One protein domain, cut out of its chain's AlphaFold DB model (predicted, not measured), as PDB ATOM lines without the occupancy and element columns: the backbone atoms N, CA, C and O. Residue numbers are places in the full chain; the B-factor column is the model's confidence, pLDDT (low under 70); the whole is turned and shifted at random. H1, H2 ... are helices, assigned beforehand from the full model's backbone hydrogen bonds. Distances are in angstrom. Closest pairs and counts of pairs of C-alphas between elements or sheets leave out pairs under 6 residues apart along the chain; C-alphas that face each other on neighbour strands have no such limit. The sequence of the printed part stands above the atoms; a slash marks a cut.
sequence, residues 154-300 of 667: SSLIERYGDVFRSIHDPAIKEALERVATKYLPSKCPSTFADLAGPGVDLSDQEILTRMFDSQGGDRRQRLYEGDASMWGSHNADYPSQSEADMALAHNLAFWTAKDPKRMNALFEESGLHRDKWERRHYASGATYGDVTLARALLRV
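What this domain is: This is residues 154 to 300 of the 667 residues of an uncharacterized protein of Haloplanus salinus (UniProt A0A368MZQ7). Four helices, H3, H8, H6 and H5, stand one after another in a row along the domain, each crossing the next, with H7 laid over H6 and H8 on one side of the row. H1 and H2 make a small end piece beyond H3, H4 makes a corner with H5 at the other end, and a long link, residues 177 to 203, runs from H3 to H4. The printed part has 147 residues with eight named helices, H1 to H8 in chain order, and no named strand; the class is all helix, though under half of the residues, 72, are in named elements. The whole is compact, with a radius of gyration of the C-alphas of 15.8 A and spans of 45 by 37 by 26 A.

Where its parts are: H6, the longest helix, holds residues 241 to 255 and runs 20.9 A from C-alpha 241 at (-13.502, 2.880, -35.624) to C-alpha 255. H8 is residues 288 to 299, 16.6 A long, and ends with C-alpha 299 at (3.605, -2.800, -29.746). H7 is residues 260 to 268, 12.4 A, and H4 is residues 204 to 213, 14.2 A. The shorter helices are H5, residues 217 to 224, H3, residues 170 to 176, H2, residues 162 to 165, and H1, residues 154 to 160, which begins with C-alpha 154 at (7.715, 11.421, -14.280).

How they stand to each other: H6 and H8 are the hubs, touching three helices each. They touch each other at a steep tilt of 52 degrees, the same way, with the closest C-alphas, those of His 250 and Ala 296, 5.1 A apart. H6 touches H7 with residues 248 to 253 alone, closest at the C-alphas of Leu 252 and Met 263, 5.4 A. H7 touches H8, closest at the C-alphas of Pro 260 and Leu 293, 6.8 A. H5 touches H6, closest at the C-alphas of Leu 223 and Leu 248, 6.9 A. H4 and H5 touch only at the corner, closest at the C-alphas of Phe 212 and Gln 221, 5.7 A. H8 touches H3 with residues 290 to 295 alone, at a steep tilt of 35.2 degrees, only just past shallow; the closest C-alphas, those of Ala 171 and Val 291, are 4.7 A apart. H1 and H2 only just touch, only at the corner, with 3 pairs of C-alphas within 8 A, the closest those of Ile 157 and Phe 164, 6.1 A. In H1, H3, H4, H5, H7 and H8 every O i to N i+4 pair is within hydrogen-bond range, in H6 10 of 11 are, and H2 is too short for such a pair.

The domain as a whole: The two C-alphas farthest apart, those of Asp 162 and Asn 235, are 46.1 A apart. The printed part has no cut. The links H3 to H4, H5 to H6 and H7 to H8 are long. The mean pLDDT of the printed part is 88.1; residues 232, 234 to 235 and 239 are under 70.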
ATOM      1  N   SER A 154       6.694  11.680 -15.302       72.81
ATOM      2  CA  SER A 154       7.715  11.421 -14.280       72.81
ATOM      3  C   SER A 154       8.361  10.040 -14.424       72.81
ATOM      4  O   SER A 154       9.580   9.944 -14.347       72.81
ATOM      5  N   SER A 155       7.582   8.989 -14.696       81.75
ATOM      6  CA  SER A 155       8.082   7.616 -14.879       81.75
ATOM      7  C   SER A 155       8.895   7.456 -16.169       81.75
ATOM      8  O   SER A 155       9.879   6.722 -16.199       81.75
ATOM      9  N   LEU A 156       8.527   8.171 -17.239       84.56
ATOM     10  CA  LEU A 156       9.311   8.196 -18.482       84.56
ATOM     11  C   LEU A 156      10.608   9.007 -18.323       84.56
ATOM     12  O   LEU A 156      11.652   8.599 -18.828       84.56
ATOM     13  N   ILE A 157      10.569  10.104 -17.558       83.88
ATOM     14  CA  ILE A 157      11.754  10.876 -17.151       83.88
ATOM     15  C   ILE A 157      12.677  10.050 -16.242       83.88
ATOM     16  O   ILE A 157      13.891  10.136 -16.381       83.88
ATOM     17  N   GLU A 158      12.141   9.234 -15.336       83.31
ATOM     18  CA  GLU A 158      12.935   8.335 -14.488       83.31
ATOM     19  C   GLU A 158      13.642   7.249 -15.318       83.31
ATOM     20  O   GLU A 158      14.819   6.969 -15.103       83.31
ATOM     21  N   ARG A 159      12.953   6.689 -16.324       84.44
ATOM     22  CA  ARG A 159      13.483   5.624 -17.194       84.44
ATOM     23  C   ARG A 159      14.506   6.108 -18.227       84.44
ATOM     24  O   ARG A 159      15.425   5.363 -18.557       84.44
ATOM     25  N   TYR A 160      14.332   7.315 -18.766       87.12
ATOM     26  CA  TYR A 160      15.098   7.818 -19.919       87.12
ATOM     27  C   TYR A 160      15.855   9.135 -19.666       87.12
ATOM     28  O   TYR A 160      16.575   9.613 -20.546       87.12
ATOM     29  N   GLY A 161      15.701   9.745 -18.490       87.06
ATOM     30  CA  GLY A 161      16.348  11.005 -18.127       87.06
ATOM     31  C   GLY A 161      15.969  12.170 -19.046       87.06
ATOM     32  O   GLY A 161      14.831  12.308 -19.503       87.06
ATOM     33  N   ASP A 162      16.955  13.019 -19.334       83.25
ATOM     34  CA  ASP A 162      16.786  14.182 -20.209       83.25
ATOM     35  C   ASP A 162      16.530  13.818 -21.681       83.25
ATOM     36  O   ASP A 162      16.001  14.649 -22.416       83.25
ATOM     37  N   VAL A 163      16.805  12.577 -22.111       84.50
ATOM     38  CA  VAL A 163      16.547  12.146 -23.498       84.50
ATOM     39  C   VAL A 163      15.058  12.267 -23.826       84.50
ATOM     40  O   VAL A 163      14.706  12.893 -24.823       84.50
ATOM     41  N   PHE A 164      14.176  11.800 -22.931       85.81
ATOM     42  CA  PHE A 164      12.723  11.937 -23.090       85.81
ATOM     43  C   PHE A 164      12.251  13.403 -23.073       85.81
ATOM     44  O   PHE A 164      11.299  13.761 -23.765       85.81
ATOM     45  N   ARG A 165      12.940  14.284 -22.332       82.25
ATOM     46  CA  ARG A 165      12.675  15.736 -22.361       82.25
ATOM     47  C   ARG A 165      13.091  16.380 -23.687       82.25
ATOM     48  O   ARG A 165      12.527  17.405 -24.049       82.25
ATOM     49  N   SER A 166      14.058  15.784 -24.387       83.69
ATOM     50  CA  SER A 166      14.603  16.254 -25.666       83.69
ATOM     51  C   SER A 166      13.954  15.636 -26.914       83.69
ATOM     52  O   SER A 166      14.393  15.931 -28.026       83.69
ATOM     53  N   ILE A 167      12.910  14.809 -26.772       86.62
ATOM     54  CA  ILE A 167      12.131  14.329 -27.922       86.62
ATOM     55  C   ILE A 167      11.388  15.522 -28.535       86.62
ATOM     56  O   ILE A 167      10.493  16.095 -27.911       86.62
ATOM     57  N   HIS A 168      11.774  15.888 -29.757       81.12
ATOM     58  CA  HIS A 168      11.134  16.955 -30.533       81.12
ATOM     59  C   HIS A 168       9.953  16.440 -31.370       81.12
ATOM     60  O   HIS A 168       9.085  17.229 -31.735       81.12
ATOM     61  N   ASP A 169       9.908  15.136 -31.662       89.19
ATOM     62  CA  ASP A 169       8.788  14.495 -32.348       89.19
ATOM     63  C   ASP A 169       7.587  14.357 -31.386       89.19
ATOM     64  O   ASP A 169       7.651  13.604 -30.403       89.19
ATOM     65  N   PRO A 170       6.477  15.082 -31.621       89.81
ATOM     66  CA  PRO A 170       5.352  15.074 -30.698       89.81
ATOM     67  C   PRO A 170       4.621  13.724 -30.708       89.81
ATOM     68  O   PRO A 170       4.045  13.338 -29.692       89.81
ATOM     69  N   ALA A 171       4.666  12.976 -31.814       91.56
ATOM     70  CA  ALA A 171       3.944  11.722 -31.949       91.56
ATOM     71  C   ALA A 171       4.640  10.576 -31.212       91.56
ATOM     72  O   ALA A 171       3.987   9.838 -30.475       91.56
ATOM     73  N   ILE A 172       5.970  10.483 -31.330       91.88
ATOM     74  CA  ILE A 172       6.790   9.529 -30.565       91.88
ATOM     75  C   ILE A 172       6.575   9.735 -29.060       91.88
ATOM     76  O   ILE A 172       6.368   8.773 -28.317       91.88
ATOM     77  N   LYS A 173       6.541  10.994 -28.606       90.38
ATOM     78  CA  LYS A 173       6.296  11.327 -27.200       90.38
ATOM     79  C   LYS A 173       4.893  10.921 -26.729       90.38
ATOM     80  O   LYS A 173       4.767  10.211 -25.732       90.38
ATOM     81  N   GLU A 174       3.842  11.321 -27.448       92.00
ATOM     82  CA  GLU A 174       2.453  10.986 -27.091       92.00
ATOM     83  C   GLU A 174       2.180   9.468 -27.180       92.00
ATOM     84  O   GLU A 174       1.312   8.956 -26.464       92.00
ATOM     85  N   ALA A 175       2.927   8.737 -28.016       91.56
ATOM     86  CA  ALA A 175       2.893   7.280 -28.096       91.56
ATOM     87  C   ALA A 175       3.549   6.612 -26.875       91.56
ATOM     88  O   ALA A 175       2.903   5.778 -26.241       91.56
ATOM     89  N   LEU A 176       4.766   7.019 -26.484       90.06
ATOM     90  CA  LEU A 176       5.427   6.545 -25.254       90.06
ATOM     91  C   LEU A 176       4.565   6.800 -24.002       90.06
ATOM     92  O   LEU A 176       4.502   5.961 -23.107       90.06
ATOM     93  N   GLU A 177       3.843   7.924 -23.962       88.50
ATOM     94  CA  GLU A 177       2.899   8.262 -22.887       88.50
ATOM     95  C   GLU A 177       1.599   7.423 -22.889       88.50
ATOM     96  O   GLU A 177       0.845   7.495 -21.922       88.50
ATOM     97  N   ARG A 178       1.309   6.620 -23.930       84.75
ATOM     98  CA  ARG A 178       0.057   5.832 -24.112       84.75
ATOM     99  C   ARG A 178       0.282   4.340 -24.368       84.75
ATOM    100  O   ARG A 178      -0.576   3.653 -24.939       84.75
ATOM    101  N   VAL A 179       1.457   3.853 -24.002       81.88
ATOM    102  CA  VAL A 179       1.897   2.476 -24.211       81.88
ATOM    103  C   VAL A 179       2.275   1.883 -22.852       81.88
ATOM    104  O   VAL A 179       2.897   2.547 -22.024       81.88
ATOM    105  N   ALA A 180       1.847   0.646 -22.583       77.25
ATOM    106  CA  ALA A 180       2.124  -0.026 -21.314       77.25
ATOM    107  C   ALA A 180       3.632  -0.281 -21.142       77.25
ATOM    108  O   ALA A 180       4.344  -0.517 -22.119       77.25
ATOM    109  N   THR A 181       4.120  -0.283 -19.897       77.50
ATOM    110  CA  THR A 181       5.562  -0.317 -19.576       77.50
ATOM    111  C   THR A 181       6.329  -1.496 -20.176       77.50
ATOM    112  O   THR A 181       7.534  -1.368 -20.407       77.50
ATOM    113  N   LYS A 182       5.651  -2.619 -20.457       78.62
ATOM    114  CA  LYS A 182       6.226  -3.815 -21.093       78.62
ATOM    115  C   LYS A 182       6.652  -3.611 -22.554       78.62
ATOM    116  O   LYS A 182       7.614  -4.235 -22.978       78.62
ATOM    117  N   TYR A 183       6.019  -2.683 -23.271       81.44
ATOM    118  CA  TYR A 183       6.335  -2.327 -24.664       81.44
ATOM    119  C   TYR A 183       7.256  -1.092 -24.776       81.44
ATOM    120  O   TYR A 183       7.464  -0.550 -25.859       81.44
ATOM    121  N   LEU A 184       7.777  -0.573 -23.656       86.12
ATOM    122  CA  LEU A 184       8.704   0.559 -23.682       86.12
ATOM    123  C   LEU A 184      10.136   0.055 -23.981       86.12
ATOM    124  O   LEU A 184      10.696  -0.668 -23.144       86.12
ATOM    125  N   PRO A 185      10.768   0.457 -25.102       85.25
ATOM    126  CA  PRO A 185      12.083  -0.041 -25.525       85.25
ATOM    127  C   PRO A 185      13.211   0.313 -24.544       85.25
ATOM    128  O   PRO A 185      13.096   1.228 -23.732       85.25
ATOM    129  N   SER A 186      14.330  -0.413 -24.599       85.00
ATOM    130  CA  SER A 186      15.467  -0.202 -23.683       85.00
ATOM    131  C   SER A 186      16.225   1.109 -23.933       85.00
ATOM    132  O   SER A 186      16.762   1.698 -22.997       85.00
ATOM    133  N   LYS A 187      16.241   1.587 -25.181       87.44
ATOM    134  CA  LYS A 187      16.701   2.927 -25.570       87.44
ATOM    135  C   LYS A 187      15.484   3.811 -25.835       87.44
ATOM    136  O   LYS A 187      14.494   3.333 -26.378       87.44
ATOM    137  N   CYS A 188      15.566   5.089 -25.476       88.94
ATOM    138  CA  CYS A 188      14.497   6.047 -25.747       88.94
ATOM    139  C   CYS A 188      14.477   6.399 -27.251       88.94
ATOM    140  O   CYS A 188      15.492   6.907 -27.732       88.94
ATOM    141  N   PRO A 189      13.385   6.140 -27.995       90.88
ATOM    142  CA  PRO A 189      13.260   6.570 -29.382       90.88
ATOM    143  C   PRO A 189      12.995   8.079 -29.428       90.88
ATOM    144  O   PRO A 189      12.279   8.619 -28.585       90.88
ATOM    145  N   SER A 190      13.568   8.756 -30.419       87.94
ATOM    146  CA  SER A 190      13.457  10.209 -30.608       87.94
ATOM    147  C   SER A 190      12.729  10.599 -31.897       87.94
ATOM    148  O   SER A 190      12.232  11.719 -32.007       87.94
ATOM    149  N   THR A 191      12.658   9.667 -32.849       91.75
ATOM    150  CA  THR A 191      12.099   9.807 -34.196       91.75
ATOM    151  C   THR A 191      11.459   8.491 -34.650       91.75
ATOM    152  O   THR A 191      11.748   7.426 -34.103       91.75
ATOM    153  N   PHE A 192      10.667   8.526 -35.723       90.81
ATOM    154  CA  PHE A 192      10.196   7.307 -36.396       90.81
ATOM    155  C   PHE A 192      11.319   6.408 -36.935       90.81
ATOM    156  O   PHE A 192      11.116   5.203 -37.042       90.81
ATOM    157  N   ALA A 193      12.505   6.951 -37.235       90.25
ATOM    158  CA  ALA A 193      13.649   6.145 -37.666       90.25
ATOM    159  C   ALA A 193      14.207   5.266 -36.529       90.25
ATOM    160  O   ALA A 193      14.734   4.193 -36.802       90.25
ATOM    161  N   ASP A 194      14.025   5.668 -35.264       90.12
ATOM    162  CA  ASP A 194      14.386   4.857 -34.090       90.12
ATOM    163  C   ASP A 194      13.379   3.718 -33.813       90.12
ATOM    164  O   ASP A 194      13.650   2.841 -32.992       90.12
ATOM    165  N   LEU A 195      12.209   3.745 -34.467       90.94
ATOM    166  CA  LEU A 195      11.148   2.731 -34.373       90.94
ATOM    167  C   LEU A 195      11.024   1.848 -35.627       90.94
ATOM    168  O   LEU A 195      10.301   0.846 -35.594       90.94
ATOM    169  N   ALA A 196      11.676   2.230 -36.725       92.62
ATOM    170  CA  ALA A 196      11.568   1.557 -38.010       92.62
ATOM    171  C   ALA A 196      12.256   0.180 -38.003       92.62
ATOM    172  O   ALA A 196      13.307  -0.009 -37.390       92.62
ATOM    173  N   GLY A 197      11.655  -0.778 -38.707       90.69
ATOM    174  CA  GLY A 197      12.274  -2.068 -39.017       90.69
ATOM    175  C   GLY A 197      13.112  -2.025 -40.301       90.69
ATOM    176  O   GLY A 197      13.383  -0.947 -40.832       90.69
ATOM    177  N   PRO A 198      13.522  -3.195 -40.824       90.00
ATOM    178  CA  PRO A 198      14.315  -3.273 -42.051       90.00
ATOM    179  C   PRO A 198      13.533  -2.883 -43.318       90.00
ATOM    180  O   PRO A 198      14.155  -2.620 -44.346       90.00
ATOM    181  N   GLY A 199      12.195  -2.841 -43.261       89.62
ATOM    182  CA  GLY A 199      11.345  -2.746 -44.446       89.62
ATOM    183  C   GLY A 199      11.324  -4.048 -45.255       89.62
ATOM    184  O   GLY A 199      12.069  -4.991 -44.980       89.62
ATOM    185  N   VAL A 200      10.433  -4.122 -46.246       90.25
ATOM    186  CA  VAL A 200      10.240  -5.317 -47.080       90.25
ATOM    187  C   VAL A 200      10.448  -5.001 -48.566       90.25
ATOM    188  O   VAL A 200       9.885  -4.043 -49.101       90.25
ATOM    189  N   ASP A 201      11.257  -5.818 -49.245       90.31
ATOM    190  CA  ASP A 201      11.517  -5.714 -50.691       90.31
ATOM    191  C   ASP A 201      10.440  -6.466 -51.493       90.31
ATOM    192  O   ASP A 201      10.673  -7.499 -52.122       90.31
ATOM    193  N   LEU A 202       9.208  -5.967 -51.374       90.56
ATOM    194  CA  LEU A 202       8.024  -6.363 -52.136       90.56
ATOM    195  C   LEU A 202       7.268  -5.100 -52.561       90.56
ATOM    196  O   LEU A 202       7.375  -4.055 -51.910       90.56
ATOM    197  N   SER A 203       6.479  -5.197 -53.633       94.06
ATOM    198  CA  SER A 203       5.543  -4.127 -54.002       94.06
ATOM    199  C   SER A 203       4.331  -4.093 -53.062       94.06
ATOM    200  O   SER A 203       3.955  -5.105 -52.474       94.06
ATOM    201  N   ASP A 204       3.684  -2.940 -52.912       94.00
ATOM    202  CA  ASP A 204       2.619  -2.781 -51.913       94.00
ATOM    203  C   ASP A 204       1.386  -3.648 -52.231       94.00
ATOM    204  O   ASP A 204       0.863  -4.338 -51.356       94.00
ATOM    205  N   GLN A 205       1.033  -3.777 -53.514       93.75
ATOM    206  CA  GLN A 205       0.039  -4.747 -53.996       93.75
ATOM    207  C   GLN A 205       0.398  -6.203 -53.636       93.75
ATOM    208  O   GLN A 205      -0.477  -7.001 -53.305       93.75
ATOM    209  N   GLU A 206       1.682  -6.558 -53.686       91.75
ATOM    210  CA  GLU A 206       2.193  -7.885 -53.333       91.75
ATOM    211  C   GLU A 206       2.188  -8.170 -51.827       91.75
ATOM    212  O   GLU A 206       2.092  -9.336 -51.428       91.75
ATOM    213  N   ILE A 207       2.320  -7.127 -51.003       93.06
ATOM    214  CA  ILE A 207       2.162  -7.196 -49.548       93.06
ATOM    215  C   ILE A 207       0.683  -7.418 -49.226       93.06
ATOM    216  O   ILE A 207       0.359  -8.347 -48.489       93.06
ATOM    217  N   LEU A 208      -0.215  -6.630 -49.828       94.00
ATOM    218  CA  LEU A 208      -1.663  -6.754 -49.642       94.00
ATOM    219  C   LEU A 208      -2.178  -8.140 -50.049       94.00
ATOM    220  O   LEU A 208      -2.830  -8.798 -49.243       94.00
ATOM    221  N   THR A 209      -1.809  -8.643 -51.232       92.81
ATOM    222  CA  THR A 209      -2.180 -10.002 -51.664       92.81
ATOM    223  C   THR A 209      -1.719 -11.061 -50.654       92.81
ATOM    224  O   THR A 209      -2.534 -11.854 -50.198       92.81
ATOM    225  N   ARG A 210      -0.461 -11.026 -50.185       89.38
ATOM    226  CA  ARG A 210       0.020 -11.978 -49.159       89.38
ATOM    227  C   ARG A 210      -0.655 -11.785 -47.791       89.38
ATOM    228  O   ARG A 210      -0.828 -12.761 -47.056       89.38
ATOM    229  N   MET A 211      -1.072 -10.567 -47.444       91.00
ATOM    230  CA  MET A 211      -1.838 -10.265 -46.230       91.00
ATOM    231  C   MET A 211      -3.275 -10.813 -46.291       91.00
ATOM    232  O   MET A 211      -3.807 -11.203 -45.247       91.00
ATOM    233  N   PHE A 212      -3.882 -10.881 -47.479       91.81
ATOM    234  CA  PHE A 212      -5.233 -11.412 -47.702       91.81
ATOM    235  C   PHE A 212      -5.246 -12.934 -47.952       91.81
ATOM    236  O   PHE A 212      -6.128 -13.616 -47.443       91.81
ATOM    237  N   ASP A 213      -4.226 -13.498 -48.607       87.81
ATOM    238  CA  ASP A 213      -4.091 -14.951 -48.852       87.81
ATOM    239  C   ASP A 213      -3.709 -15.764 -47.592       87.81
ATOM    240  O   ASP A 213      -3.767 -16.995 -47.574       87.81
ATOM    241  N   SER A 214      -3.250 -15.098 -46.530       87.19
ATOM    242  CA  SER A 214      -2.776 -15.732 -45.290       87.19
ATOM    243  C   SER A 214      -3.901 -15.966 -44.269       87.19
ATOM    244  O   SER A 214      -4.948 -15.330 -44.314       87.19
ATOM    245  N   GLN A 215      -3.695 -16.853 -43.286       80.06
ATOM    246  CA  GLN A 215      -4.732 -17.259 -42.315       80.06
ATOM    247  C   GLN A 215      -5.453 -16.062 -41.652       80.06
ATOM    248  O   GLN A 215      -4.809 -15.168 -41.098       80.06
ATOM    249  N   GLY A 216      -6.790 -16.040 -41.709       78.38
ATOM    250  CA  GLY A 216      -7.618 -14.917 -41.233       78.38
ATOM    251  C   GLY A 216      -7.575 -13.669 -42.127       78.38
ATOM    252  O   GLY A 216      -7.850 -12.563 -41.652       78.38
ATOM    253  N   GLY A 217      -7.168 -13.835 -43.387       81.69
ATOM    254  CA  GLY A 217      -6.942 -12.769 -44.354       81.69
ATOM    255  C   GLY A 217      -8.213 -12.111 -44.868       81.69
ATOM    256  O   GLY A 217      -8.210 -10.891 -44.982       81.69
ATOM    257  N   ASP A 218      -9.327 -12.838 -45.003       85.25
ATOM    258  CA  ASP A 218     -10.639 -12.267 -45.363       85.25
ATOM    259  C   ASP A 218     -11.045 -11.136 -44.403       85.25
ATOM    260  O   ASP A 218     -11.550 -10.087 -44.802       85.25
ATOM    261  N   ARG A 219     -10.752 -11.314 -43.107       84.81
ATOM    262  CA  ARG A 219     -11.008 -10.306 -42.071       84.81
ATOM    263  C   ARG A 219     -10.030  -9.126 -42.152       84.81
ATOM    264  O   ARG A 219     -10.411  -7.999 -41.848       84.81
ATOM    265  N   ARG A 220      -8.777  -9.353 -42.570       90.94
ATOM    266  CA  ARG A 220      -7.819  -8.264 -42.855       90.94
ATOM    267  C   ARG A 220      -8.189  -7.506 -44.130       90.94
ATOM    268  O   ARG A 220      -7.973  -6.301 -44.168       90.94
ATOM    269  N   GLN A 221      -8.775  -8.182 -45.118       93.75
ATOM    270  CA  GLN A 221      -9.279  -7.580 -46.345       93.75
ATOM    271  C   GLN A 221     -10.498  -6.702 -46.064       93.75
ATOM    272  O   GLN A 221     -10.421  -5.508 -46.319       93.75
ATOM    273  N   ARG A 222     -11.557  -7.230 -45.432       91.06
ATOM    274  CA  ARG A 222     -12.731  -6.425 -45.029       91.06
ATOM    275  C   ARG A 222     -12.342  -5.218 -44.167       91.06
ATOM    276  O   ARG A 222     -12.903  -4.137 -44.332       91.06
ATOM    277  N   LEU A 223     -11.345  -5.381 -43.288       91.81
ATOM    278  CA  LEU A 223     -10.781  -4.274 -42.519       91.81
ATOM    279  C   LEU A 223     -10.092  -3.254 -43.437       91.81
ATOM    280  O   LEU A 223     -10.427  -2.082 -43.367       91.81
ATOM    281  N   TYR A 224      -9.175  -3.673 -44.312       94.69
ATOM    282  CA  TYR A 224      -8.480  -2.776 -45.248       94.69
ATOM    283  C   TYR A 224      -9.441  -2.043 -46.202       94.69
ATOM    284  O   TYR A 224      -9.271  -0.858 -46.471       94.69
ATOM    285  N   GLU A 225     -10.484  -2.724 -46.675       95.38
ATOM    286  CA  GLU A 225     -11.537  -2.180 -47.544       95.38
ATOM    287  C   GLU A 225     -12.480  -1.200 -46.823       95.38
ATOM    288  O   GLU A 225     -13.244  -0.491 -47.476       95.38
ATOM    289  N   GLY A 226     -12.420  -1.120 -45.489       91.56
ATOM    290  CA  GLY A 226     -13.253  -0.220 -44.695       91.56
ATOM    291  C   GLY A 226     -14.707  -0.663 -44.556       91.56
ATOM    292  O   GLY A 226     -15.607   0.179 -44.558       91.56
ATOM    293  N   ASP A 227     -14.952  -1.966 -44.406       91.56
ATOM    294  CA  ASP A 227     -16.282  -2.495 -44.109       91.56
ATOM    295  C   ASP A 227     -16.804  -1.952 -42.764       91.56
ATOM    296  O   ASP A 227     -16.482  -2.444 -41.681       91.56
ATOM    297  N   ALA A 228     -17.671  -0.942 -42.847       87.31
ATOM    298  CA  ALA A 228     -18.246  -0.255 -41.698       87.31
ATOM    299  C   ALA A 228     -19.130  -1.142 -40.795       87.31
ATOM    300  O   ALA A 228     -19.505  -0.699 -39.711       87.31
ATOM    301  N   SER A 229     -19.457  -2.383 -41.187       87.12
ATOM    302  CA  SER A 229     -20.084  -3.347 -40.267       87.12
ATOM    303  C   SER A 229     -19.120  -3.835 -39.177       87.12
ATOM    304  O   SER A 229     -19.566  -4.242 -38.102       87.12
ATOM    305  N   MET A 230     -17.807  -3.746 -39.417       82.31
ATOM    306  CA  MET A 230     -16.765  -4.232 -38.511       82.31
ATOM    307  C   MET A 230     -16.516  -3.334 -37.298       82.31
ATOM    308  O   MET A 230     -15.779  -3.748 -36.406       82.31
ATOM    309  N   TRP A 231     -17.096  -2.129 -37.217       84.81
ATOM    310  CA  TRP A 231     -16.905  -1.257 -36.053       84.81
ATOM    311  C   TRP A 231     -18.154  -0.490 -35.610       84.81
ATOM    312  O   TRP A 231     -18.997  -0.099 -36.411       84.81
ATOM    313  N   GLY A 232     -18.249  -0.201 -34.309       68.12
ATOM    314  CA  GLY A 232     -19.248   0.732 -33.762       68.12
ATOM    315  C   GLY A 232     -20.686   0.209 -33.664       68.12
ATOM    316  O   GLY A 232     -21.566   0.956 -33.238       68.12
ATOM    317  N   SER A 233     -20.938  -1.053 -34.021       71.44
ATOM    318  CA  SER A 233     -22.194  -1.759 -33.728       71.44
ATOM    319  C   SER A 233     -22.017  -2.714 -32.539       71.44
ATOM    320  O   SER A 233     -20.892  -3.040 -32.165       71.44
ATOM    321  N   HIS A 234     -23.110  -3.191 -31.933       60.75
ATOM    322  CA  HIS A 234     -23.025  -4.131 -30.801       60.75
ATOM    323  C   HIS A 234     -22.363  -5.472 -31.181       60.75
ATOM    324  O   HIS A 234     -21.689  -6.082 -30.352       60.75
ATOM    325  N   ASN A 235     -22.509  -5.878 -32.448       65.81
ATOM    326  CA  ASN A 235     -22.027  -7.148 -33.000       65.81
ATOM    327  C   ASN A 235     -20.777  -6.962 -33.885       65.81
ATOM    328  O   ASN A 235     -20.472  -7.818 -34.708       65.81
ATOM    329  N   ALA A 236     -20.102  -5.817 -33.776       70.56
ATOM    330  CA  ALA A 236     -18.916  -5.491 -34.555       70.56
ATOM    331  C   ALA A 236     -17.636  -6.106 -33.957       70.56
ATOM    332  O   ALA A 236     -17.487  -6.147 -32.734       70.56
ATOM    333  N   ASP A 237     -16.676  -6.474 -34.817       73.44
ATOM    334  CA  ASP A 237     -15.315  -6.890 -34.432       73.44
ATOM    335  C   ASP A 237     -14.635  -5.873 -33.493       73.44
ATOM    336  O   ASP A 237     -13.904  -6.260 -32.578       73.44
ATOM    337  N   TYR A 238     -14.872  -4.573 -33.712       76.44
ATOM    338  CA  TYR A 238     -14.275  -3.477 -32.947       76.44
ATOM    339  C   TYR A 238     -15.348  -2.581 -32.296       76.44
ATOM    340  O   TYR A 238     -16.255  -2.103 -32.988       76.44
ATOM    341  N   PRO A 239     -15.243  -2.246 -30.994       66.94
ATOM    342  CA  PRO A 239     -16.186  -1.337 -30.334       66.94
ATOM    343  C   PRO A 239     -16.270   0.052 -30.986       66.94
ATOM    344  O   PRO A 239     -17.324   0.687 -30.965       66.94
ATOM    345  N   SER A 240     -15.190   0.528 -31.611       77.88
ATOM    346  CA  SER A 240     -15.150   1.789 -32.349       77.88
ATOM    347  C   SER A 240     -14.211   1.750 -33.557       77.88
ATOM    348  O   SER A 240     -13.251   0.981 -33.616       77.88
ATOM    349  N   GLN A 241     -14.420   2.679 -34.496       84.81
ATOM    350  CA  GLN A 241     -13.502   2.880 -35.624       84.81
ATOM    351  C   GLN A 241     -12.067   3.182 -35.159       84.81
ATOM    352  O   GLN A 241     -11.124   2.853 -35.858       84.81
ATOM    353  N   SER A 242     -11.877   3.767 -33.968       81.81
ATOM    354  CA  SER A 242     -10.534   4.100 -33.458       81.81
ATOM    355  C   SER A 242      -9.746   2.878 -32.967       81.81
ATOM    356  O   SER A 242      -8.526   2.962 -32.818       81.81
ATOM    357  N   GLU A 243     -10.423   1.755 -32.715       80.12
ATOM    358  CA  GLU A 243      -9.795   0.452 -32.474       80.12
ATOM    359  C   GLU A 243      -9.572  -0.300 -33.789       80.12
ATOM    360  O   GLU A 243      -8.528  -0.928 -33.938       80.12
ATOM    361  N   ALA A 244     -10.472  -0.158 -34.769       81.75
ATOM    362  CA  ALA A 244     -10.252  -0.647 -36.132       81.75
ATOM    363  C   ALA A 244      -9.020   0.023 -36.784       81.75
ATOM    364  O   ALA A 244      -8.160  -0.679 -37.318       81.75
ATOM    365  N   ASP A 245      -8.872   1.350 -36.633       88.75
ATOM    366  CA  ASP A 245      -7.693   2.133 -37.048       88.75
ATOM    367  C   ASP A 245      -6.401   1.509 -36.459       88.75
ATOM    368  O   ASP A 245      -5.408   1.284 -37.152       88.75
ATOM    369  N   MET A 246      -6.426   1.172 -35.163       91.44
ATOM    370  CA  MET A 246      -5.295   0.578 -34.439       91.44
ATOM    371  C   MET A 246      -5.024  -0.876 -34.854       91.44
ATOM    372  O   MET A 246      -3.869  -1.286 -34.974       91.44
ATOM    373  N   ALA A 247      -6.074  -1.667 -35.080       87.50
ATOM    374  CA  ALA A 247      -5.970  -3.045 -35.539       87.50
ATOM    375  C   ALA A 247      -5.343  -3.109 -36.936       87.50
ATOM    376  O   ALA A 247      -4.448  -3.925 -37.162       87.50
ATOM    377  N   LEU A 248      -5.743  -2.222 -37.853       92.19
ATOM    378  CA  LEU A 248      -5.126  -2.121 -39.173       92.19
ATOM    379  C   LEU A 248      -3.653  -1.700 -39.055       92.19
ATOM    380  O   LEU A 248      -2.790  -2.369 -39.619       92.19
ATOM    381  N   ALA A 249      -3.341  -0.689 -38.237       92.56
ATOM    382  CA  ALA A 249      -1.964  -0.243 -38.014       92.56
ATOM    383  C   ALA A 249      -1.038  -1.350 -37.460       92.56
ATOM    384  O   ALA A 249       0.105  -1.454 -37.907       92.56
ATOM    385  N   HIS A 250      -1.510  -2.220 -36.554       90.25
ATOM    386  CA  HIS A 250      -0.732  -3.389 -36.108       90.25
ATOM    387  C   HIS A 250      -0.463  -4.391 -37.246       90.25
ATOM    388  O   HIS A 250       0.642  -4.921 -37.346       90.25
ATOM    389  N   ASN A 251      -1.447  -4.648 -38.119       91.75
ATOM    390  CA  ASN A 251      -1.257  -5.545 -39.264       91.75
ATOM    391  C   ASN A 251      -0.255  -4.950 -40.265       91.75
ATOM    392  O   ASN A 251       0.683  -5.637 -40.669       91.75
ATOM    393  N   LEU A 252      -0.394  -3.666 -40.608       95.12
ATOM    394  CA  LEU A 252       0.543  -2.973 -41.494       95.12
ATOM    395  C   LEU A 252       1.963  -2.932 -40.905       95.12
ATOM    396  O   LEU A 252       2.919  -3.126 -41.652       95.12
ATOM    397  N   ALA A 253       2.124  -2.766 -39.586       94.38
ATOM    398  CA  ALA A 253       3.435  -2.820 -38.929       94.38
ATOM    399  C   ALA A 253       4.158  -4.155 -39.168       94.38
ATOM    400  O   ALA A 253       5.336  -4.154 -39.517       94.38
ATOM    401  N   PHE A 254       3.451  -5.283 -39.050       92.81
ATOM    402  CA  PHE A 254       4.019  -6.595 -39.364       92.81
ATOM    403  C   PHE A 254       4.333  -6.731 -40.864       92.81
ATOM    404  O   PHE A 254       5.468  -7.027 -41.238       92.81
ATOM    405  N   TRP A 255       3.343  -6.490 -41.732       93.56
ATOM    406  CA  TRP A 255       3.418  -6.819 -43.162       93.56
ATOM    407  C   TRP A 255       4.340  -5.910 -43.990       93.56
ATOM    408  O   TRP A 255       4.895  -6.362 -44.987       93.56
ATOM    409  N   THR A 256       4.565  -4.664 -43.565       95.12
ATOM    410  CA  THR A 256       5.545  -3.741 -44.188       95.12
ATOM    411  C   THR A 256       6.975  -3.912 -43.663       95.12
ATOM    412  O   THR A 256       7.872  -3.176 -44.070       95.12
ATOM    413  N   ALA A 257       7.179  -4.833 -42.716       92.56
ATOM    414  CA  ALA A 257       8.368  -4.928 -41.876       92.56
ATOM    415  C   ALA A 257       8.756  -3.614 -41.175       92.56
ATOM    416  O   ALA A 257       9.915  -3.187 -41.172       92.56
ATOM    417  N   LYS A 258       7.746  -3.008 -40.536       94.75
ATOM    418  CA  LYS A 258       7.833  -1.804 -39.701       94.75
ATOM    419  C   LYS A 258       8.423  -0.590 -40.437       94.75
ATOM    420  O   LYS A 258       9.133   0.204 -39.827       94.75
ATOM    421  N   ASP A 259       8.122  -0.435 -41.728       95.94
ATOM    422  CA  ASP A 259       8.409   0.775 -42.518       95.94
ATOM    423  C   ASP A 259       7.319   1.835 -42.251       95.94
ATOM    424  O   ASP A 259       6.204   1.701 -42.769       95.94
ATOM    425  N   PRO A 260       7.590   2.912 -41.483       95.50
ATOM    426  CA  PRO A 260       6.543   3.843 -41.061       95.50
ATOM    427  C   PRO A 260       5.907   4.611 -42.225       95.50
ATOM    428  O   PRO A 260       4.745   5.003 -42.138       95.50
ATOM    429  N   LYS A 261       6.650   4.824 -43.321       95.50
ATOM    430  CA  LYS A 261       6.157   5.565 -44.492       95.50
ATOM    431  C   LYS A 261       5.191   4.711 -45.297       95.50
ATOM    432  O   LYS A 261       4.124   5.182 -45.677       95.50
ATOM    433  N   ARG A 262       5.550   3.445 -45.506       95.50
ATOM    434  CA  ARG A 262       4.712   2.473 -46.210       95.50
ATOM    435  C   ARG A 262       3.478   2.083 -45.399       95.50
ATOM    436  O   ARG A 262       2.404   1.956 -45.972       95.50
ATOM    437  N   MET A 263       3.599   1.981 -44.071       97.06
ATOM    438  CA  MET A 263       2.438   1.846 -43.182       97.06
ATOM    439  C   MET A 263       1.463   3.017 -43.337       97.06
ATOM    440  O   MET A 263       0.259   2.787 -43.335       97.06
ATOM    441  N   ASN A 264       1.960   4.252 -43.472       96.94
ATOM    442  CA  ASN A 264       1.098   5.415 -43.672       96.94
ATOM    443  C   ASN A 264       0.419   5.398 -45.049       96.94
ATOM    444  O   ASN A 264      -0.798   5.511 -45.106       96.94
ATOM    445  N   ALA A 265       1.172   5.176 -46.133       96.25
ATOM    446  CA  ALA A 265       0.617   5.120 -47.491       96.25
ATOM    447  C   ALA A 265      -0.465   4.029 -47.635       96.25
ATOM    448  O   ALA A 265      -1.564   4.299 -48.111       96.25
ATOM    449  N   LEU A 266      -0.204   2.820 -47.122       96.62
ATOM    450  CA  LEU A 266      -1.192   1.735 -47.085       96.62
ATOM    451  C   LEU A 266      -2.387   2.027 -46.161       96.62
ATOM    452  O   LEU A 266      -3.445   1.428 -46.330       96.62
ATOM    453  N   PHE A 267      -2.257   2.923 -45.178       97.31
ATOM    454  CA  PHE A 267      -3.409   3.376 -44.397       97.31
ATOM    455  C   PHE A 267      -4.219   4.432 -45.161       97.31
ATOM    456  O   PHE A 267      -5.444   4.366 -45.151       97.31
ATOM    457  N   GLU A 268      -3.563   5.367 -45.852       96.12
ATOM    458  CA  GLU A 268      -4.191   6.409 -46.679       96.12
ATOM    459  C   GLU A 268      -4.961   5.833 -47.881       96.12
ATOM    460  O   GLU A 268      -6.007   6.368 -48.252       96.12
ATOM    461  N   GLU A 269      -4.491   4.713 -48.441       95.31
ATOM    462  CA  GLU A 269      -5.189   3.929 -49.473       95.31
ATOM    463  C   GLU A 269      -6.296   3.003 -48.919       95.31
ATOM    464  O   GLU A 269      -7.051   2.415 -49.697       95.31
ATOM    465  N   SER A 270      -6.420   2.860 -47.594       96.06
ATOM    466  CA  SER A 270      -7.431   2.001 -46.961       96.06
ATOM    467  C   SER A 270      -8.787   2.697 -46.795       96.06
ATOM    468  O   SER A 270      -8.880   3.913 -46.613       96.06
ATOM    469  N   GLY A 271      -9.863   1.911 -46.730       94.00
ATOM    470  CA  GLY A 271     -11.217   2.405 -46.459       94.00
ATOM    471  C   GLY A 271     -11.442   2.949 -45.037       94.00
ATOM    472  O   GLY A 271     -12.548   3.392 -44.725       94.00
ATOM    473  N   LEU A 272     -10.425   2.940 -44.161       92.69
ATOM    474  CA  LEU A 272     -10.466   3.626 -42.860       92.69
ATOM    475  C   LEU A 272      -9.981   5.079 -42.948       92.69
ATOM    476  O   LEU A 272     -10.176   5.837 -41.988       92.69
ATOM    477  N   HIS A 273      -9.357   5.488 -44.059       95.06
ATOM    478  CA  HIS A 273      -8.803   6.829 -44.182       95.06
ATOM    479  C   HIS A 273      -9.882   7.926 -44.180       95.06
ATOM    480  O   HIS A 273     -10.990   7.757 -44.691       95.06
ATOM    481  N   ARG A 274      -9.569   9.051 -43.521       94.00
ATOM    482  CA  ARG A 274     -10.503  10.133 -43.164       94.00
ATOM    483  C   ARG A 274      -9.761  11.309 -42.530       94.00
ATOM    484  O   ARG A 274      -8.764  11.092 -41.846       94.00
ATOM    485  N   ASP A 275     -10.346  12.507 -42.578       90.62
ATOM    486  CA  ASP A 275      -9.841  13.781 -42.024       90.62
ATOM    487  C   ASP A 275      -9.249  13.709 -40.601       90.62
ATOM    488  O   ASP A 275      -8.436  14.545 -40.206       90.62
ATOM    489  N   LYS A 276      -9.690  12.745 -39.779       90.38
ATOM    490  CA  LYS A 276      -9.147  12.521 -38.431       90.38
ATOM    491  C   LYS A 276      -7.656  12.166 -38.475       90.38
ATOM    492  O   LYS A 276      -6.957  12.578 -37.560       90.38
ATOM    493  N   TRP A 277      -7.202  11.413 -39.483       92.56
ATOM    494  CA  TRP A 277      -5.846  10.866 -39.600       92.56
ATOM    495  C   TRP A 277      -4.793  11.981 -39.588       92.56
ATOM    496  O   TRP A 277      -4.016  12.074 -38.637       92.56
ATOM    497  N   GLU A 278      -4.875  12.899 -40.552       90.06
ATOM    498  CA  GLU A 278      -4.017  14.089 -40.662       90.06
ATOM    499  C   GLU A 278      -4.288  15.148 -39.577       90.06
ATOM    500  O   GLU A 278      -3.417  15.959 -39.244       90.06
ATOM    501  N   ARG A 279      -5.501  15.194 -39.005       86.88
ATOM    502  CA  ARG A 279      -5.863  16.216 -38.013       86.88
ATOM    503  C   ARG A 279      -4.956  16.128 -36.784       86.88
ATOM    504  O   ARG A 279      -4.894  15.107 -36.098       86.88
ATOM    505  N   ARG A 280      -4.370  17.273 -36.414       90.00
ATOM    506  CA  ARG A 280      -3.734  17.489 -35.103       90.00
ATOM    507  C   ARG A 280      -4.741  17.202 -33.986       90.00
ATOM    508  O   ARG A 280      -5.698  17.951 -33.798       90.00
ATOM    509  N   HIS A 281      -4.538  16.093 -33.282       79.25
ATOM    510  CA  HIS A 281      -5.493  15.519 -32.326       79.25
ATOM    511  C   HIS A 281      -4.997  15.636 -30.871       79.25
ATOM    512  O   HIS A 281      -5.753  15.408 -29.922       79.25
ATOM    513  N   TYR A 282      -3.729  16.002 -30.678       82.94
ATOM    514  CA  TYR A 282      -3.064  16.013 -29.377       82.94
ATOM    515  C   TYR A 282      -2.529  17.399 -29.005       82.94
ATOM    516  O   TYR A 282      -2.239  18.222 -29.872       82.94
ATOM    517  N   ALA A 283      -2.385  17.661 -27.701       75.00
ATOM    518  CA  ALA A 283      -1.971  18.967 -27.180       75.00
ATOM    519  C   ALA A 283      -0.512  19.328 -27.531       75.00
ATOM    520  O   ALA A 283      -0.176  20.504 -27.614       75.00
ATOM    521  N   SER A 284       0.333  18.328 -27.797       79.75
ATOM    522  CA  SER A 284       1.667  18.490 -28.397       79.75
ATOM    523  C   SER A 284       1.662  18.949 -29.864       79.75
ATOM    524  O   SER A 284       2.713  19.300 -30.393       79.75
ATOM    525  N   GLY A 285       0.510  18.915 -30.542       84.00
ATOM    526  CA  GLY A 285       0.383  19.189 -31.973       84.00
ATOM    527  C   GLY A 285       0.542  17.968 -32.890       84.00
ATOM    528  O   GLY A 285       0.437  18.147 -34.102       84.00
ATOM    529  N   ALA A 286       0.749  16.756 -32.359       90.00
ATOM    530  CA  ALA A 286       0.785  15.525 -33.160       90.00
ATOM    531  C   ALA A 286      -0.553  15.232 -33.871       90.00
ATOM    532  O   ALA A 286      -1.634  15.542 -33.346       90.00
ATOM    533  N   THR A 287      -0.484  14.597 -35.046       93.12
ATOM    534  CA  THR A 287      -1.664  14.072 -35.754       93.12
ATOM    535  C   THR A 287      -2.195  12.797 -35.087       93.12
ATOM    536  O   THR A 287      -1.560  12.231 -34.190       93.12
ATOM    537  N   TYR A 288      -3.381  12.339 -35.490       91.12
ATOM    538  CA  TYR A 288      -3.892  11.041 -35.047       91.12
ATOM    539  C   TYR A 288      -3.165   9.863 -35.714       91.12
ATOM    540  O   TYR A 288      -2.921   8.850 -35.046       91.12
ATOM    541  N   GLY A 289      -2.810  10.007 -36.994       92.00
ATOM    542  CA  GLY A 289      -2.092   9.002 -37.773       92.00
ATOM    543  C   GLY A 289      -0.720   8.709 -37.184       92.00
ATOM    544  O   GLY A 289      -0.466   7.578 -36.776       92.00
ATOM    545  N   ASP A 290       0.113   9.737 -37.001       95.31
ATOM    546  CA  ASP A 290       1.476   9.583 -36.476       95.31
ATOM    547  C   ASP A 290       1.489   8.838 -35.127       95.31
ATOM    548  O   ASP A 290       2.230   7.875 -34.937       95.31
ATOM    549  N   VAL A 291       0.624   9.232 -34.182       93.00
ATOM    550  CA  VAL A 291       0.540   8.576 -32.861       93.00
ATOM    551  C   VAL A 291       0.008   7.147 -32.974       93.00
ATOM    552  O   VAL A 291       0.408   6.283 -32.194       93.00
ATOM    553  N   THR A 292      -0.868   6.862 -33.935       93.94
ATOM    554  CA  THR A 292      -1.359   5.501 -34.198       93.94
ATOM    555  C   THR A 292      -0.245   4.611 -34.754       93.94
ATOM    556  O   THR A 292      -0.008   3.529 -34.212       93.94
ATOM    557  N   LEU A 293       0.510   5.097 -35.740       95.75
ATOM    558  CA  LEU A 293       1.659   4.406 -36.328       95.75
ATOM    559  C   LEU A 293       2.771   4.178 -35.291       95.75
ATOM    560  O   LEU A 293       3.234   3.051 -35.123       95.75
ATOM    561  N   ALA A 294       3.144   5.206 -34.521       95.31
ATOM    562  CA  ALA A 294       4.154   5.101 -33.464       95.31
ATOM    563  C   ALA A 294       3.750   4.107 -32.357       95.31
ATOM    564  O   ALA A 294       4.584   3.332 -31.888       95.31
ATOM    565  N   ARG A 295       2.466   4.067 -31.963       93.31
ATOM    566  CA  ARG A 295       1.952   3.071 -31.003       93.31
ATOM    567  C   ARG A 295       1.975   1.651 -31.567       93.31
ATOM    568  O   ARG A 295       2.289   0.733 -30.812       93.31
ATOM    569  N   ALA A 296       1.687   1.463 -32.855       92.38
ATOM    570  CA  ALA A 296       1.781   0.156 -33.501       92.38
ATOM    571  C   ALA A 296       3.239  -0.334 -33.582       92.38
ATOM    572  O   ALA A 296       3.529  -1.457 -33.177       92.38
ATOM    573  N   LEU A 297       4.172   0.531 -33.996       93.88
ATOM    574  CA  LEU A 297       5.610   0.236 -34.061       93.88
ATOM    575  C   LEU A 297       6.231  -0.101 -32.692       93.88
ATOM    576  O   LEU A 297       7.169  -0.896 -32.629       93.88
ATOM    577  N   LEU A 298       5.707   0.478 -31.605       90.44
ATOM    578  CA  LEU A 298       6.090   0.156 -30.222       90.44
ATOM    579  C   LEU A 298       5.487  -1.162 -29.702       90.44
ATOM    580  O   LEU A 298       6.055  -1.755 -28.793       90.44
ATOM    581  N   ARG A 299       4.332  -1.602 -30.222       87.31
ATOM    582  CA  ARG A 299       3.605  -2.800 -29.746       87.31
ATOM    583  C   ARG A 299       3.902  -4.077 -30.535       87.31
ATOM    584  O   ARG A 299       3.670  -5.164 -30.014       87.31
ATOM    585  N   VAL A 300       4.338  -3.953 -31.785       85.62
ATOM    586  CA  VAL A 300       4.592  -5.078 -32.696       85.62
ATOM    587  C   VAL A 300       6.086  -5.400 -32.687       85.62
ATOM    588  O   VAL A 300       6.878  -4.654 -33.261       85.62
TER     589      VAL A 300